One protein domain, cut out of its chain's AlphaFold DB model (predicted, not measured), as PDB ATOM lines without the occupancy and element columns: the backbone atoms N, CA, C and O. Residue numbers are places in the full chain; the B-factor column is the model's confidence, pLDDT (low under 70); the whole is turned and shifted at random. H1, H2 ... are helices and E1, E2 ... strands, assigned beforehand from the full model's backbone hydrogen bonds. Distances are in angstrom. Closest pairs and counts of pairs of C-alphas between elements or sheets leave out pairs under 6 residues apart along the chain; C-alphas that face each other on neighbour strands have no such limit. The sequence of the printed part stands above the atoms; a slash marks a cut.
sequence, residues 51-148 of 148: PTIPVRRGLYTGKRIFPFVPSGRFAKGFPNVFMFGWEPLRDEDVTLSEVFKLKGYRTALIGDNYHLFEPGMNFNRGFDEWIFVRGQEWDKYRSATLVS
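AT A GLANCE: This is residues 51 to 148 of the 148 residues of the protein "Sulfatase" of Candidatus Korarchaeota archaeon (UniProt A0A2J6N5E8). This domain has little regular structure: strands E1 and E2 lie side by side at one edge, H1 lies between the long loop of residues 62 to 95 and the short helix H3, H2 follows H1 nearly end to end in space, and residues 143 to 148 stick out. Of 98 printed residues, 29 are in H1, H2, E1, H3 and E2, in that order; the class is mixed. It is only just compact, close to loose: radius of gyration of the C-alphas 15.1 A, spans 55 by 32 by 19 A.

HOW THE PARTS SIT: E1, residues 108 to 111, and E2, residues 129 to 132, are parallel; N 109 and O 129 are within hydrogen-bond range at 2.9 A. With H3, residues 114 to 117, between them in the chain, they form a strand-helix-strand unit, its crossover right-handed. H1, residues 52 to 61, and H2, residues 96 to 102, only just touch, with 3 pairs of C-alphas within 8 A, the closest Tyr 60 and Leu 96 at 5.3 A. In both, every O i to N i+4 pair is within hydrogen-bond range.

IN THESE COORDINATES: H1, 14.5 A long, begins at C-alpha 52 (5.307, 28.212, -22.086); E2 ends at C-alpha 132 (15.814, 38.384, -28.664).

THE WHOLE: The printed part has no cut. Links H1 to H2 and H3 to E2 are long. pLDDT is under 70 at residues 70 to 82 and 144 to 148.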
ATOM      1  N   PRO A  51       1.963  25.836 -19.284       89.69
ATOM      2  CA  PRO A  51       2.297  26.250 -20.647       89.69
ATOM      3  C   PRO A  51       3.752  26.757 -20.728       89.69
ATOM      4  O   PRO A  51       4.515  26.625 -19.781       89.69
ATOM      5  N   THR A  52       4.141  27.334 -21.863       91.12
ATOM      6  CA  THR A  52       5.307  28.212 -22.086       91.12
ATOM      7  C   THR A  52       6.554  27.991 -21.214       91.12
ATOM      8  O   THR A  52       7.484  27.323 -21.672       91.12
ATOM      9  N   ILE A  53       6.607  28.577 -20.007       92.81
ATOM     10  CA  ILE A  53       7.766  28.523 -19.103       92.81
ATOM     11  C   ILE A  53       7.942  27.141 -18.464       92.81
ATOM     12  O   ILE A  53       9.006  26.561 -18.684       92.81
ATOM     13  N   PRO A  54       6.960  26.561 -17.742       92.38
ATOM     14  CA  PRO A  54       7.043  25.182 -17.259       92.38
ATOM     15  C   PRO A  54       7.561  24.170 -18.295       92.38
ATOM     16  O   PRO A  54       8.551  23.485 -18.031       92.38
ATOM     17  N   VAL A  55       6.984  24.163 -19.508       94.38
ATOM     18  CA  VAL A  55       7.423  23.285 -20.614       94.38
ATOM     19  C   VAL A  55       8.900  23.492 -20.907       94.38
ATOM     20  O   VAL A  55       9.668  22.537 -20.996       94.38
ATOM     21  N   ARG A  56       9.312  24.755 -21.071       95.06
ATOM     22  CA  ARG A  56      10.683  25.100 -21.438       95.06
ATOM     23  C   ARG A  56      11.667  24.794 -20.315       95.06
ATOM     24  O   ARG A  56      12.782  24.401 -20.622       95.06
ATOM     25  N   ARG A  57      11.273  24.848 -19.037       94.50
ATOM     26  CA  ARG A  57      12.107  24.336 -17.934       94.50
ATOM     27  C   ARG A  57      12.356  22.837 -18.078       94.50
ATOM     28  O   ARG A  57      13.504  22.404 -17.960       94.50
ATOM     29  N   GLY A  58      11.313  22.065 -18.385       94.75
ATOM     30  CA  GLY A  58      11.433  20.634 -18.668       94.75
ATOM     31  C   GLY A  58      12.336  20.365 -19.874       94.75
ATOM     32  O   GLY A  58      13.276  19.581 -19.771       94.75
ATOM     33  N   LEU A  59      12.137  21.089 -20.981       95.81
ATOM     34  CA  LEU A  59      12.985  20.990 -22.178       95.81
ATOM     35  C   LEU A  59      14.452  21.334 -21.889       95.81
ATOM     36  O   LEU A  59      15.349  20.653 -22.374       95.81
ATOM     37  N   TYR A  60      14.702  22.378 -21.096       96.06
ATOM     38  CA  TYR A  60      16.049  22.862 -20.805       96.06
ATOM     39  C   TYR A  60      16.817  21.940 -19.875       96.06
ATOM     40  O   TYR A  60      18.028  21.829 -20.014       96.06
ATOM     41  N   THR A  61      16.143  21.314 -18.916       95.81
ATOM     42  CA  THR A  61      16.808  20.559 -17.844       95.81
ATOM     43  C   THR A  61      16.675  19.047 -17.999       95.81
ATOM     44  O   THR A  61      17.393  18.300 -17.339       95.81
ATOM     45  N   GLY A  62      15.733  18.577 -18.824       95.25
ATOM     46  CA  GLY A  62      15.331  17.171 -18.880       95.25
ATOM     47  C   GLY A  62      14.668  16.671 -17.589       95.25
ATOM     48  O   GLY A  62      14.484  15.466 -17.425       95.25
ATOM     49  N   LYS A  63      14.338  17.568 -16.650       92.88
ATOM     50  CA  LYS A  63      13.727  17.226 -15.363       92.88
ATOM     51  C   LYS A  63      12.214  17.379 -15.430       92.88
ATOM     52  O   LYS A  63      11.686  18.276 -16.082       92.88
ATOM     53  N   ARG A  64      11.527  16.529 -14.671       92.44
ATOM     54  CA  ARG A  64      10.094  16.644 -14.408       92.44
ATOM     55  C   ARG A  64       9.819  17.897 -13.562       92.44
ATOM     56  O   ARG A  64      10.426  18.059 -12.504       92.44
ATOM     57  N   ILE A  65       8.921  18.763 -14.024       89.94
ATOM     58  CA  ILE A  65       8.505  20.020 -13.391       89.94
ATOM     59  C   ILE A  65       7.132  19.870 -12.725       89.94
ATOM     60  O   ILE A  65       6.872  20.527 -11.716       89.94
ATOM     61  N   PHE A  66       6.260  19.002 -13.252       88.44
ATOM     62  CA  PHE A  66       4.944  18.723 -12.677       88.44
ATOM     63  C   PHE A  66       4.968  17.485 -11.755       88.44
ATOM     64  O   PHE A  66       5.459  16.439 -12.175       88.44
ATOM     65  N   PRO A  67       4.369  17.491 -10.547       89.12
ATOM     66  CA  PRO A  67       3.576  18.562  -9.953       89.12
ATOM     67  C   PRO A  67       4.438  19.752  -9.544       89.12
ATOM     68  O   PRO A  67       5.557  19.590  -9.064       89.12
ATOM     69  N   PHE A  68       3.897  20.954  -9.729       85.38
ATOM     70  CA  PHE A  68       4.621  22.185  -9.452       85.38
ATOM     71  C   PHE A  68       4.907  22.325  -7.957       85.38
ATOM     72  O   PHE A  68       3.992  22.483  -7.148       85.38
ATOM     73  N   VAL A  69       6.188  22.287  -7.597       75.25
ATOM     74  CA  VAL A  69       6.647  22.540  -6.228       75.25
ATOM     75  C   VAL A  69       7.058  24.009  -6.123       75.25
ATOM     76  O   VAL A  69       7.996  24.400  -6.824       75.25
ATOM     77  N   PRO A  70       6.408  24.820  -5.263       67.62
ATOM     78  CA  PRO A  70       6.789  26.214  -5.064       67.62
ATOM     79  C   PRO A  70       8.263  26.314  -4.665       67.62
ATOM     80  O   PRO A  70       8.685  25.723  -3.673       67.62
ATOM     81  N   SER A  71       9.060  27.071  -5.416       66.50
ATOM     82  CA  SER A  71      10.484  27.266  -5.111       66.50
ATOM     83  C   SER A  71      10.741  28.311  -4.020       66.50
ATOM     84  O   SER A  71      11.892  28.580  -3.680       66.50
ATOM     85  N   GLY A  72       9.692  28.978  -3.525       62.38
ATOM     86  CA  GLY A  72       9.812  30.160  -2.667       62.38
ATOM     87  C   GLY A  72      10.327  31.406  -3.402       62.38
ATOM     88  O   GLY A  72      10.223  32.508  -2.868       62.38
ATOM     89  N   ARG A  73      10.807  31.274  -4.647       58.62
ATOM     90  CA  ARG A  73      11.086  32.390  -5.553       58.62
ATOM     91  C   ARG A  73       9.796  32.764  -6.283       58.62
ATOM     92  O   ARG A  73       9.688  32.609  -7.495       58.62
ATOM     93  N   PHE A  74       8.817  33.293  -5.542       55.44
ATOM     94  CA  PHE A  74       7.843  34.180  -6.174       55.44
ATOM     95  C   PHE A  74       8.637  35.372  -6.634       55.44
ATOM     96  O   PHE A  74       9.142  36.164  -5.832       55.44
ATOM     97  N   ALA A  75       8.868  35.414  -7.925       53.06
ATOM     98  CA  ALA A  75       9.742  36.408  -8.440       53.06
ATOM     99  C   ALA A  75       9.019  37.765  -8.230       53.06
ATOM    100  O   ALA A  75       7.798  37.913  -8.362       53.06
ATOM    101  N   LYS A  76       9.739  38.704  -7.616       42.69
ATOM    102  CA  LYS A  76       9.170  39.913  -7.013       42.69
ATOM    103  C   LYS A  76       9.029  40.963  -8.118       42.69
ATOM    104  O   LYS A  76      10.022  41.279  -8.760       42.69
ATOM    105  N   GLY A  77       7.824  41.500  -8.333       46.97
ATOM    106  CA  GLY A  77       7.557  42.501  -9.386       46.97
ATOM    107  C   GLY A  77       6.984  41.945 -10.696       46.97
ATOM    108  O   GLY A  77       7.106  42.595 -11.730       46.97
ATOM    109  N   PHE A  78       6.369  40.762 -10.653       54.06
ATOM    110  CA  PHE A  78       5.903  40.034 -11.832       54.06
ATOM    111  C   PHE A  78       4.543  40.557 -12.273       54.06
ATOM    112  O   PHE A  78       3.598  40.521 -11.479       54.06
ATOM    113  N   PRO A  79       4.395  41.028 -13.519       45.47
ATOM    114  CA  PRO A  79       3.089  41.371 -14.021       45.47
ATOM    115  C   PRO A  79       2.358  40.082 -14.447       45.47
ATOM    116  O   PRO A  79       2.602  39.504 -15.496       45.47
ATOM    117  N   ASN A  80       1.407  39.661 -13.615       51.03
ATOM    118  CA  ASN A  80       0.134  39.054 -14.027       51.03
ATOM    119  C   ASN A  80       0.060  37.610 -14.570       51.03
ATOM    120  O   ASN A  80      -1.050  37.196 -14.902       51.03
ATOM    121  N   VAL A  81       1.117  36.787 -14.564       53.78
ATOM    122  CA  VAL A  81       0.955  35.320 -14.734       53.78
ATOM    123  C   VAL A  81       1.156  34.609 -13.392       53.78
ATOM    124  O   VAL A  81       2.201  34.032 -13.105       53.78
ATOM    125  N   PHE A  82       0.135  34.673 -12.531       59.59
ATOM    126  CA  PHE A  82       0.091  33.946 -11.255       59.59
ATOM    127  C   PHE A  82      -0.236  32.476 -11.494       59.59
ATOM    128  O   PHE A  82      -1.360  32.026 -11.272       59.59
ATOM    129  N   MET A  83       0.740  31.725 -11.985       70.06
ATOM    130  CA  MET A  83       0.529  30.328 -12.309       70.06
ATOM    131  C   MET A  83       1.683  29.470 -11.807       70.06
ATOM    132  O   MET A  83       2.861  29.800 -11.946       70.06
ATOM    133  N   PHE A  84       1.317  28.354 -11.185       77.75
ATOM    134  CA  PHE A  84       2.266  27.409 -10.622       77.75
ATOM    135  C   PHE A  84       3.253  26.908 -11.687       77.75
ATOM    136  O   PHE A  84       2.880  26.647 -12.827       77.75
ATOM    137  N   GLY A  85       4.528  26.799 -11.308       83.19
ATOM    138  CA  GLY A  85       5.611  26.376 -12.201       83.19
ATOM    139  C   GLY A  85       6.220  27.489 -13.061       83.19
ATOM    140  O   GLY A  85       7.273  27.261 -13.661       83.19
ATOM    141  N   TRP A  86       5.611  28.680 -13.097       87.62
ATOM    142  CA  TRP A  86       6.164  29.857 -13.766       87.62
ATOM    143  C   TRP A  86       7.271  30.498 -12.927       87.62
ATOM    144  O   TRP A  86       7.062  31.439 -12.166       87.62
ATOM    145  N   GLU A  87       8.464  29.930 -13.035       87.38
ATOM    146  CA  GLU A  87       9.624  30.290 -12.227       87.38
ATOM    147  C   GLU A  87      10.870  30.381 -13.115       87.38
ATOM    148  O   GLU A  87      10.915  29.744 -14.175       87.38
ATOM    149  N   PRO A  88      11.901  31.131 -12.696       90.00
ATOM    150  CA  PRO A  88      13.187  31.127 -13.384       90.00
ATOM    151  C   PRO A  88      13.833  29.734 -13.394       90.00
ATOM    152  O   PRO A  88      13.549  28.890 -12.536       90.00
ATOM    153  N   LEU A  89      14.772  29.510 -14.321       91.31
ATOM    154  CA  LEU A  89      15.716  28.399 -14.175       91.31
ATOM    155  C   LEU A  89      16.526  28.601 -12.900       91.31
ATOM    156  O   LEU A  89      17.106  29.671 -12.681       91.31
ATOM    157  N   ARG A  90      16.571  27.572 -12.053       89.12
ATOM    158  CA  ARG A  90      17.245  27.693 -10.767       89.12
ATOM    159  C   ARG A  90      18.752  27.627 -10.944       89.12
ATOM    160  O   ARG A  90      19.258  27.055 -11.911       89.12
ATOM    161  N   ASP A  91      19.488  28.180  -9.989       89.38
ATOM    162  CA  ASP A  91      20.952  28.247 -10.056       89.38
ATOM    163  C   ASP A  91      21.593  26.847 -10.115       89.38
ATOM    164  O   ASP A  91      22.610  26.670 -10.773       89.38
ATOM    165  N   GLU A  92      20.942  25.843  -9.518       91.94
ATOM    166  CA  GLU A  92      21.369  24.433  -9.509       91.94
ATOM    167  C   GLU A  92      20.852  23.584 -10.684       91.94
ATOM    168  O   GLU A  92      21.243  22.423 -10.840       91.94
ATOM    169  N   ASP A  93      19.995  24.139 -11.542       93.44
ATOM    170  CA  ASP A  93      19.555  23.437 -12.742       93.44
ATOM    171  C   ASP A  93      20.697  23.347 -13.763       93.44
ATOM    172  O   ASP A  93      21.212  24.358 -14.219       93.44
ATOM    173  N   VAL A  94      21.063  22.139 -14.186       96.25
ATOM    174  CA  VAL A  94      21.976  21.958 -15.324       96.25
ATOM    175  C   VAL A  94      21.159  22.053 -16.607       96.25
ATOM    176  O   VAL A  94      20.197  21.301 -16.775       96.25
ATOM    177  N   THR A  95      21.517  22.973 -17.502       97.19
ATOM    178  CA  THR A  95      20.780  23.187 -18.755       97.19
ATOM    179  C   THR A  95      21.382  22.411 -19.927       97.19
ATOM    180  O   THR A  95      22.576  22.107 -19.957       97.19
ATOM    181  N   LEU A  96      20.573  22.145 -20.959       96.69
ATOM    182  CA  LEU A  96      21.036  21.546 -22.212       96.69
ATOM    183  C   LEU A  96      22.179  22.366 -22.816       96.69
ATOM    184  O   LEU A  96      23.145  21.794 -23.309       96.69
ATOM    185  N   SER A  97      22.105  23.698 -22.733       97.38
ATOM    186  CA  SER A  97      23.118  24.601 -23.282       97.38
ATOM    187  C   SER A  97      24.456  24.447 -22.559       97.38
ATOM    188  O   SER A  97      25.487  24.354 -23.220       97.38
ATOM    189  N   GLU A  98      24.457  24.311 -21.230       97.50
ATOM    190  CA  GLU A  98      25.667  24.026 -20.449       97.50
ATOM    191  C   GLU A  98      26.253  22.650 -20.798       97.50
ATOM    192  O   GLU A  98      27.463  22.525 -21.000       97.50
ATOM    193  N   VAL A  99      25.405  21.626 -20.955       97.12
ATOM    194  CA  VAL A  99      25.838  20.277 -21.360       97.12
ATOM    195  C   VAL A  99      26.467  20.287 -22.755       97.12
ATOM    196  O   VAL A  99      27.551  19.732 -22.939       97.12
ATOM    197  N   PHE A 100      25.830  20.930 -23.737       96.62
ATOM    198  CA  PHE A 100      26.362  21.052 -25.096       96.62
ATOM    199  C   PHE A 100      27.679  21.835 -25.112       96.62
ATOM    200  O   PHE A 100      28.650  21.394 -25.735       96.62
ATOM    201  N   LYS A 101      27.762  22.935 -24.362       95.81
ATOM    202  CA  LYS A 101      28.979  23.744 -24.245       95.81
ATOM    203  C   LYS A 101      30.150  22.950 -23.662       95.81
ATOM    204  O   LYS A 101      31.243  22.972 -24.223       95.81
ATOM    205  N   LEU A 102      29.919  22.152 -22.614       95.69
ATOM    206  CA  LEU A 102      30.931  21.239 -22.057       95.69
ATOM    207  C   LEU A 102      31.420  20.182 -23.061       95.69
ATOM    208  O   LEU A 102      32.506  19.626 -22.896       95.69
ATOM    209  N   LYS A 103      30.635  19.889 -24.104       95.06
ATOM    210  CA  LYS A 103      31.004  18.979 -25.198       95.06
ATOM    211  C   LYS A 103      31.613  19.692 -26.410       95.06
ATOM    212  O   LYS A 103      31.832  19.042 -27.429       95.06
ATOM    213  N   GLY A 104      31.920  20.985 -26.298       95.19
ATOM    214  CA  GLY A 104      32.594  21.763 -27.339       95.19
ATOM    215  C   GLY A 104      31.669  22.307 -28.427       95.19
ATOM    216  O   GLY A 104      32.155  22.715 -29.480       95.19
ATOM    217  N   TYR A 105      30.353  22.313 -28.203       96.56
ATOM    218  CA  TYR A 105      29.415  22.978 -29.104       96.56
ATOM    219  C   TYR A 105      29.408  24.481 -28.844       96.56
ATOM    220  O   TYR A 105      29.415  24.906 -27.690       96.56
ATOM    221  N   ARG A 106      29.303  25.269 -29.919       96.81
ATOM    222  CA  ARG A 106      28.875  26.667 -29.830       96.81
ATOM    223  C   ARG A 106      27.358  26.696 -29.708       96.81
ATOM    224  O   ARG A 106      26.672  26.092 -30.532       96.81
ATOM    225  N   THR A 107      26.838  27.363 -28.688       97.94
ATOM    226  CA  THR A 107      25.406  27.345 -28.365       97.94
ATOM    227  C   THR A 107      24.763  28.704 -28.634       97.94
ATOM    228  O   THR A 107      25.280  29.740 -28.223       97.94
ATOM    229  N   ALA A 108      23.604  28.709 -29.301       98.12
ATOM    230  CA  ALA A 108      22.842  29.927 -29.575       98.12
ATOM    231  C   ALA A 108      21.360  29.775 -29.201       98.12
ATOM    232  O   ALA A 108      20.756  28.737 -29.477       98.12
ATOM    233  N   LEU A 109      20.781  30.817 -28.600       98.12
ATOM    234  CA  LEU A 109      19.347  30.940 -28.322       98.12
ATOM    235  C   LEU A 109      18.748  32.066 -29.167       98.12
ATOM    236  O   LEU A 109      19.108  33.225 -29.002       98.12
ATOM    237  N   ILE A 110      17.800  31.751 -30.042       97.69
ATOM    238  CA  ILE A 110      17.111  32.749 -30.868       97.69
ATOM    239  C   ILE A 110      15.615  32.592 -30.630       97.69
ATOM    240  O   ILE A 110      15.084  31.494 -30.785       97.69
ATOM    241  N   GLY A 111      14.936  33.670 -30.246       95.62
ATOM    242  CA  GLY A 111      13.498  33.615 -30.007       95.62
ATOM    243  C   GLY A 111      12.863  34.985 -29.839       95.62
ATOM    244  O   GLY A 111      13.543  35.971 -29.574       95.62
ATOM    245  N   ASP A 112      11.547  35.022 -29.991       93.62
ATOM    246  CA  ASP A 112      10.672  36.180 -29.791       93.62
ATOM    247  C   ASP A 112       9.824  36.068 -28.510       93.62
ATOM    248  O   ASP A 112       9.135  37.010 -28.129       93.62
ATOM    249  N   ASN A 113       9.904  34.935 -27.808       92.06
ATOM    250  CA  ASN A 113       9.224  34.724 -26.536       92.06
ATOM    251  C   ASN A 113       9.882  35.561 -25.427       92.06
ATOM    252  O   ASN A 113      10.961  35.213 -24.935       92.06
ATOM    253  N   TYR A 114       9.213  36.643 -25.021       90.31
ATOM    254  CA  TYR A 114       9.714  37.592 -24.026       90.31
ATOM    255  C   TYR A 114      10.095  36.913 -22.707       90.31
ATOM    256  O   TYR A 114      11.118  37.251 -22.118       90.31
ATOM    257  N   HIS A 115       9.332  35.915 -22.266       89.75
ATOM    258  CA  HIS A 115       9.507  35.284 -20.959       89.75
ATOM    259  C   HIS A 115      10.838  34.529 -20.789       89.75
ATOM    260  O   HIS A 115      11.271  34.292 -19.663       89.75
ATOM    261  N   LEU A 116      11.531  34.187 -21.881       92.56
ATOM    262  CA  LEU A 116      12.897  33.641 -21.817       92.56
ATOM    263  C   LEU A 116      13.960  34.722 -21.596       92.56
ATOM    264  O   LEU A 116      15.029  34.446 -21.050       92.56
ATOM    265  N   PHE A 117      13.668  35.948 -22.020       92.19
ATOM    266  CA  PHE A 117      14.568  37.099 -21.951       92.19
ATOM    267  C   PHE A 117      14.197  38.073 -20.831       92.19
ATOM    268  O   PHE A 117      14.912  39.048 -20.593       92.19
ATOM    269  N   GLU A 118      13.089  37.817 -20.138       87.12
ATOM    270  CA  GLU A 118      12.649  38.606 -19.002       87.12
ATOM    271  C   GLU A 118      13.735  38.614 -17.906       87.12
ATOM    272  O   GLU A 118      14.294  37.560 -17.561       87.12
ATOM    273  N   PRO A 119      14.072  39.794 -17.345       85.88
ATOM    274  CA  PRO A 119      15.099  39.900 -16.322       85.88
ATOM    275  C   PRO A 119      14.847  38.952 -15.148       85.88
ATOM    276  O   PRO A 119      13.786  38.959 -14.532       85.88
ATOM    277  N   GLY A 120      15.859  38.152 -14.817       86.69
ATOM    278  CA  GLY A 120      15.798  37.200 -13.710       86.69
ATOM    279  C   GLY A 120      15.264  35.814 -14.071       86.69
ATOM    280  O   GLY A 120      15.406  34.925 -13.240       86.69
ATOM    281  N   MET A 121      14.742  35.586 -15.286       88.94
ATOM    282  CA  MET A 121      14.234  34.265 -15.705       88.94
ATOM    283  C   MET A 121      15.337  33.243 -16.032       88.94
ATOM    284  O   MET A 121      15.109  32.037 -15.941       88.94
ATOM    285  N   ASN A 122      16.553  33.716 -16.334       93.31
ATOM    286  CA  ASN A 122      17.784  32.915 -16.443       93.31
ATOM    287  C   ASN A 122      17.817  31.875 -17.592       93.31
ATOM    288  O   ASN A 122      18.679  30.998 -17.613       93.31
ATOM    289  N   PHE A 123      16.924  31.964 -18.587       95.38
ATOM    290  CA  PHE A 123      16.893  31.037 -19.738       95.38
ATOM    291  C   PHE A 123      17.993  31.275 -20.777       95.38
ATOM    292  O   PHE A 123      18.209  30.443 -21.652       95.38
ATOM    293  N   ASN A 124      18.730  32.376 -20.689       95.12
ATOM    294  CA  ASN A 124      19.917  32.608 -21.507       95.12
ATOM    295  C   ASN A 124      21.176  31.911 -20.952       95.12
ATOM    296  O   ASN A 124      22.210  31.908 -21.621       95.12
ATOM    297  N   ARG A 125      21.117  31.306 -19.752       94.75
ATOM    298  CA  ARG A 125      22.265  30.622 -19.139       94.75
ATOM    299  C   ARG A 125      22.804  29.504 -20.035       94.75
ATOM    300  O   ARG A 125      22.047  28.730 -20.619       94.75
ATOM    301  N   GLY A 126      24.130  29.418 -20.128       95.00
ATOM    302  CA  GLY A 126      24.846  28.374 -20.870       95.00
ATOM    303  C   GLY A 126      24.948  28.595 -22.379       95.00
ATOM    304  O   GLY A 126      25.731  27.903 -23.030       95.00
ATOM    305  N   PHE A 127      24.197  29.546 -22.941       97.75
ATOM    306  CA  PHE A 127      24.330  29.926 -24.345       97.75
ATOM    307  C   PHE A 127      25.538  30.851 -24.553       97.75
ATOM    308  O   PHE A 127      25.770  31.750 -23.746       97.75
ATOM    309  N   ASP A 128      26.314  30.635 -25.618       97.94
ATOM    310  CA  ASP A 128      27.376  31.564 -26.034       97.94
ATOM    311  C   ASP A 128      26.787  32.843 -26.633       97.94
ATOM    312  O   ASP A 128      27.308  33.937 -26.423       97.94
ATOM    313  N   GLU A 129      25.675  32.699 -27.353       97.38
ATOM    314  CA  GLU A 129      24.974  33.786 -28.022       97.38
ATOM    315  C   GLU A 129      23.475  33.705 -27.791       97.38
ATOM    316  O   GLU A 129      22.885  32.626 -27.715       97.38
ATOM    317  N   TRP A 130      22.832  34.866 -27.734       96.69
ATOM    318  CA  TRP A 130      21.384  34.929 -27.728       96.69
ATOM    319  C   TRP A 130      20.870  36.153 -28.482       96.69
ATOM    320  O   TRP A 130      21.443  37.239 -28.411       96.69
ATOM    321  N   ILE A 131      19.779  35.961 -29.221       96.50
ATOM    322  CA  ILE A 131      19.088  36.993 -29.992       96.50
ATOM    323  C   ILE A 131      17.632  37.001 -29.544       96.50
ATOM    324  O   ILE A 131      16.901  36.032 -29.756       96.50
ATOM    325  N   PHE A 132      17.215  38.122 -28.959       94.81
ATOM    326  CA  PHE A 132      15.814  38.384 -28.664       94.81
ATOM    327  C   PHE A 132      15.178  39.181 -29.810       94.81
ATOM    328  O   PHE A 132      15.523  40.344 -30.038       94.81
ATOM    329  N   VAL A 133      14.249  38.555 -30.531       94.81
ATOM    330  CA  VAL A 133      13.443  39.203 -31.569       94.81
ATOM    331  C   VAL A 133      12.351  40.027 -30.887       94.81
ATOM    332  O   VAL A 133      11.424  39.495 -30.286       94.81
ATOM    333  N   ARG A 134      12.510  41.349 -30.942       92.06
ATOM    334  CA  ARG A 134      11.726  42.318 -30.166       92.06
ATOM    335  C   ARG A 134      10.300  42.505 -30.692       92.06
ATOM    336  O   ARG A 134      10.047  42.344 -31.883       92.06
ATOM    337  N   GLY A 135       9.415  42.990 -29.823       86.38
ATOM    338  CA  GLY A 135       8.085  43.503 -30.179       86.38
ATOM    339  C   GLY A 135       6.914  42.543 -29.961       86.38
ATOM    340  O   GLY A 135       5.809  42.860 -30.392       86.38
ATOM    341  N   GLN A 136       7.136  41.406 -29.303       83.62
ATOM    342  CA  GLN A 136       6.080  40.470 -28.912       83.62
ATOM    343  C   GLN A 136       5.687  40.635 -27.438       83.62
ATOM    344  O   GLN A 136       6.483  41.081 -26.610       83.62
ATOM    345  N   GLU A 137       4.464  40.209 -27.115       81.19
ATOM    346  CA  GLU A 137       3.961  40.085 -25.742       81.19
ATOM    347  C   GLU A 137       4.139  41.364 -24.893       81.19
ATOM    348  O   GLU A 137       3.556  42.405 -25.192       81.19
ATOM    349  N   TRP A 138       4.915  41.274 -23.810       77.81
ATOM    350  CA  TRP A 138       5.138  42.330 -22.819       77.81
ATOM    351  C   TRP A 138       6.510  42.991 -22.997       77.81
ATOM    352  O   TRP A 138       6.994  43.699 -22.107       77.81
ATOM    353  N   ASP A 139       7.153  42.770 -24.145       84.06
ATOM    354  CA  ASP A 139       8.402  43.429 -24.485       84.06
ATOM    355  C   ASP A 139       8.206  44.946 -24.547       84.06
ATOM    356  O   ASP A 139       7.556  45.489 -25.443       84.06
ATOM    357  N   LYS A 140       8.850  45.660 -23.621       79.62
ATOM    358  CA  LYS A 140       8.871  47.128 -23.559       79.62
ATOM    359  C   LYS A 140       9.761  47.745 -24.653       79.62
ATOM    360  O   LYS A 140      10.495  48.694 -24.387       79.62
ATOM    361  N   TYR A 141       9.749  47.200 -25.870       84.69
ATOM    362  CA  TYR A 141      10.598  47.643 -26.978       84.69
ATOM    363  C   TYR A 141      10.276  49.067 -27.431       84.69
ATOM    364  O   TYR A 141      11.185  49.843 -27.727       84.69
ATOM    365  N   ARG A 142       8.990  49.425 -27.473       82.00
ATOM    366  CA  ARG A 142       8.517  50.777 -27.792       82.00
ATOM    367  C   ARG A 142       7.364  51.143 -26.870       82.00
ATOM    368  O   ARG A 142       6.531  50.296 -26.555       82.00
ATOM    369  N   SER A 143       7.311  52.403 -26.448       74.81
ATOM    370  CA  SER A 143       6.125  52.943 -25.786       74.81
ATOM    371  C   SER A 143       4.939  52.887 -26.748       74.81
ATOM    372  O   SER A 143       5.107  53.167 -27.939       74.81
ATOM    373  N   ALA A 144       3.743  52.592 -26.240       67.56
ATOM    374  CA  ALA A 144       2.526  52.884 -26.989       67.56
ATOM    375  C   ALA A 144       2.519  54.370 -27.389       67.56
ATOM    376  O   ALA A 144       3.071  55.213 -26.671       67.56
ATOM    377  N   THR A 145       1.925  54.698 -28.536       66.44
ATOM    378  CA  THR A 145       1.682  56.097 -28.896       66.44
ATOM    379  C   THR A 145       0.897  56.746 -27.760       66.44
ATOM    380  O   THR A 145      -0.085  56.167 -27.294       66.44
ATOM    381  N   LEU A 146       1.346  57.913 -27.287       63.22
ATOM    382  CA  LEU A 146       0.583  58.688 -26.314       63.22
ATOM    383  C   LEU A 146      -0.789  58.964 -26.933       63.22
ATOM    384  O   LEU A 146      -0.881  59.641 -27.956       63.22
ATOM    385  N   VAL A 147      -1.831  58.379 -26.353       54.78
ATOM    386  CA  VAL A 147      -3.208  58.712 -26.703       54.78
ATOM    387  C   VAL A 147      -3.458  60.074 -26.065       54.78
ATOM    388  O   VAL A 147      -3.398  60.187 -24.841       54.78
ATOM    389  N   SER A 148      -3.605  61.110 -26.892       51.62
ATOM    390  CA  SER A 148      -4.047  62.440 -26.457       51.62
ATOM    391  C   SER A 148      -5.506  62.412 -26.037       51.62
ATOM    392  O   SER A 148      -6.283  61.799 -26.808       51.62
TER     393      SER A 148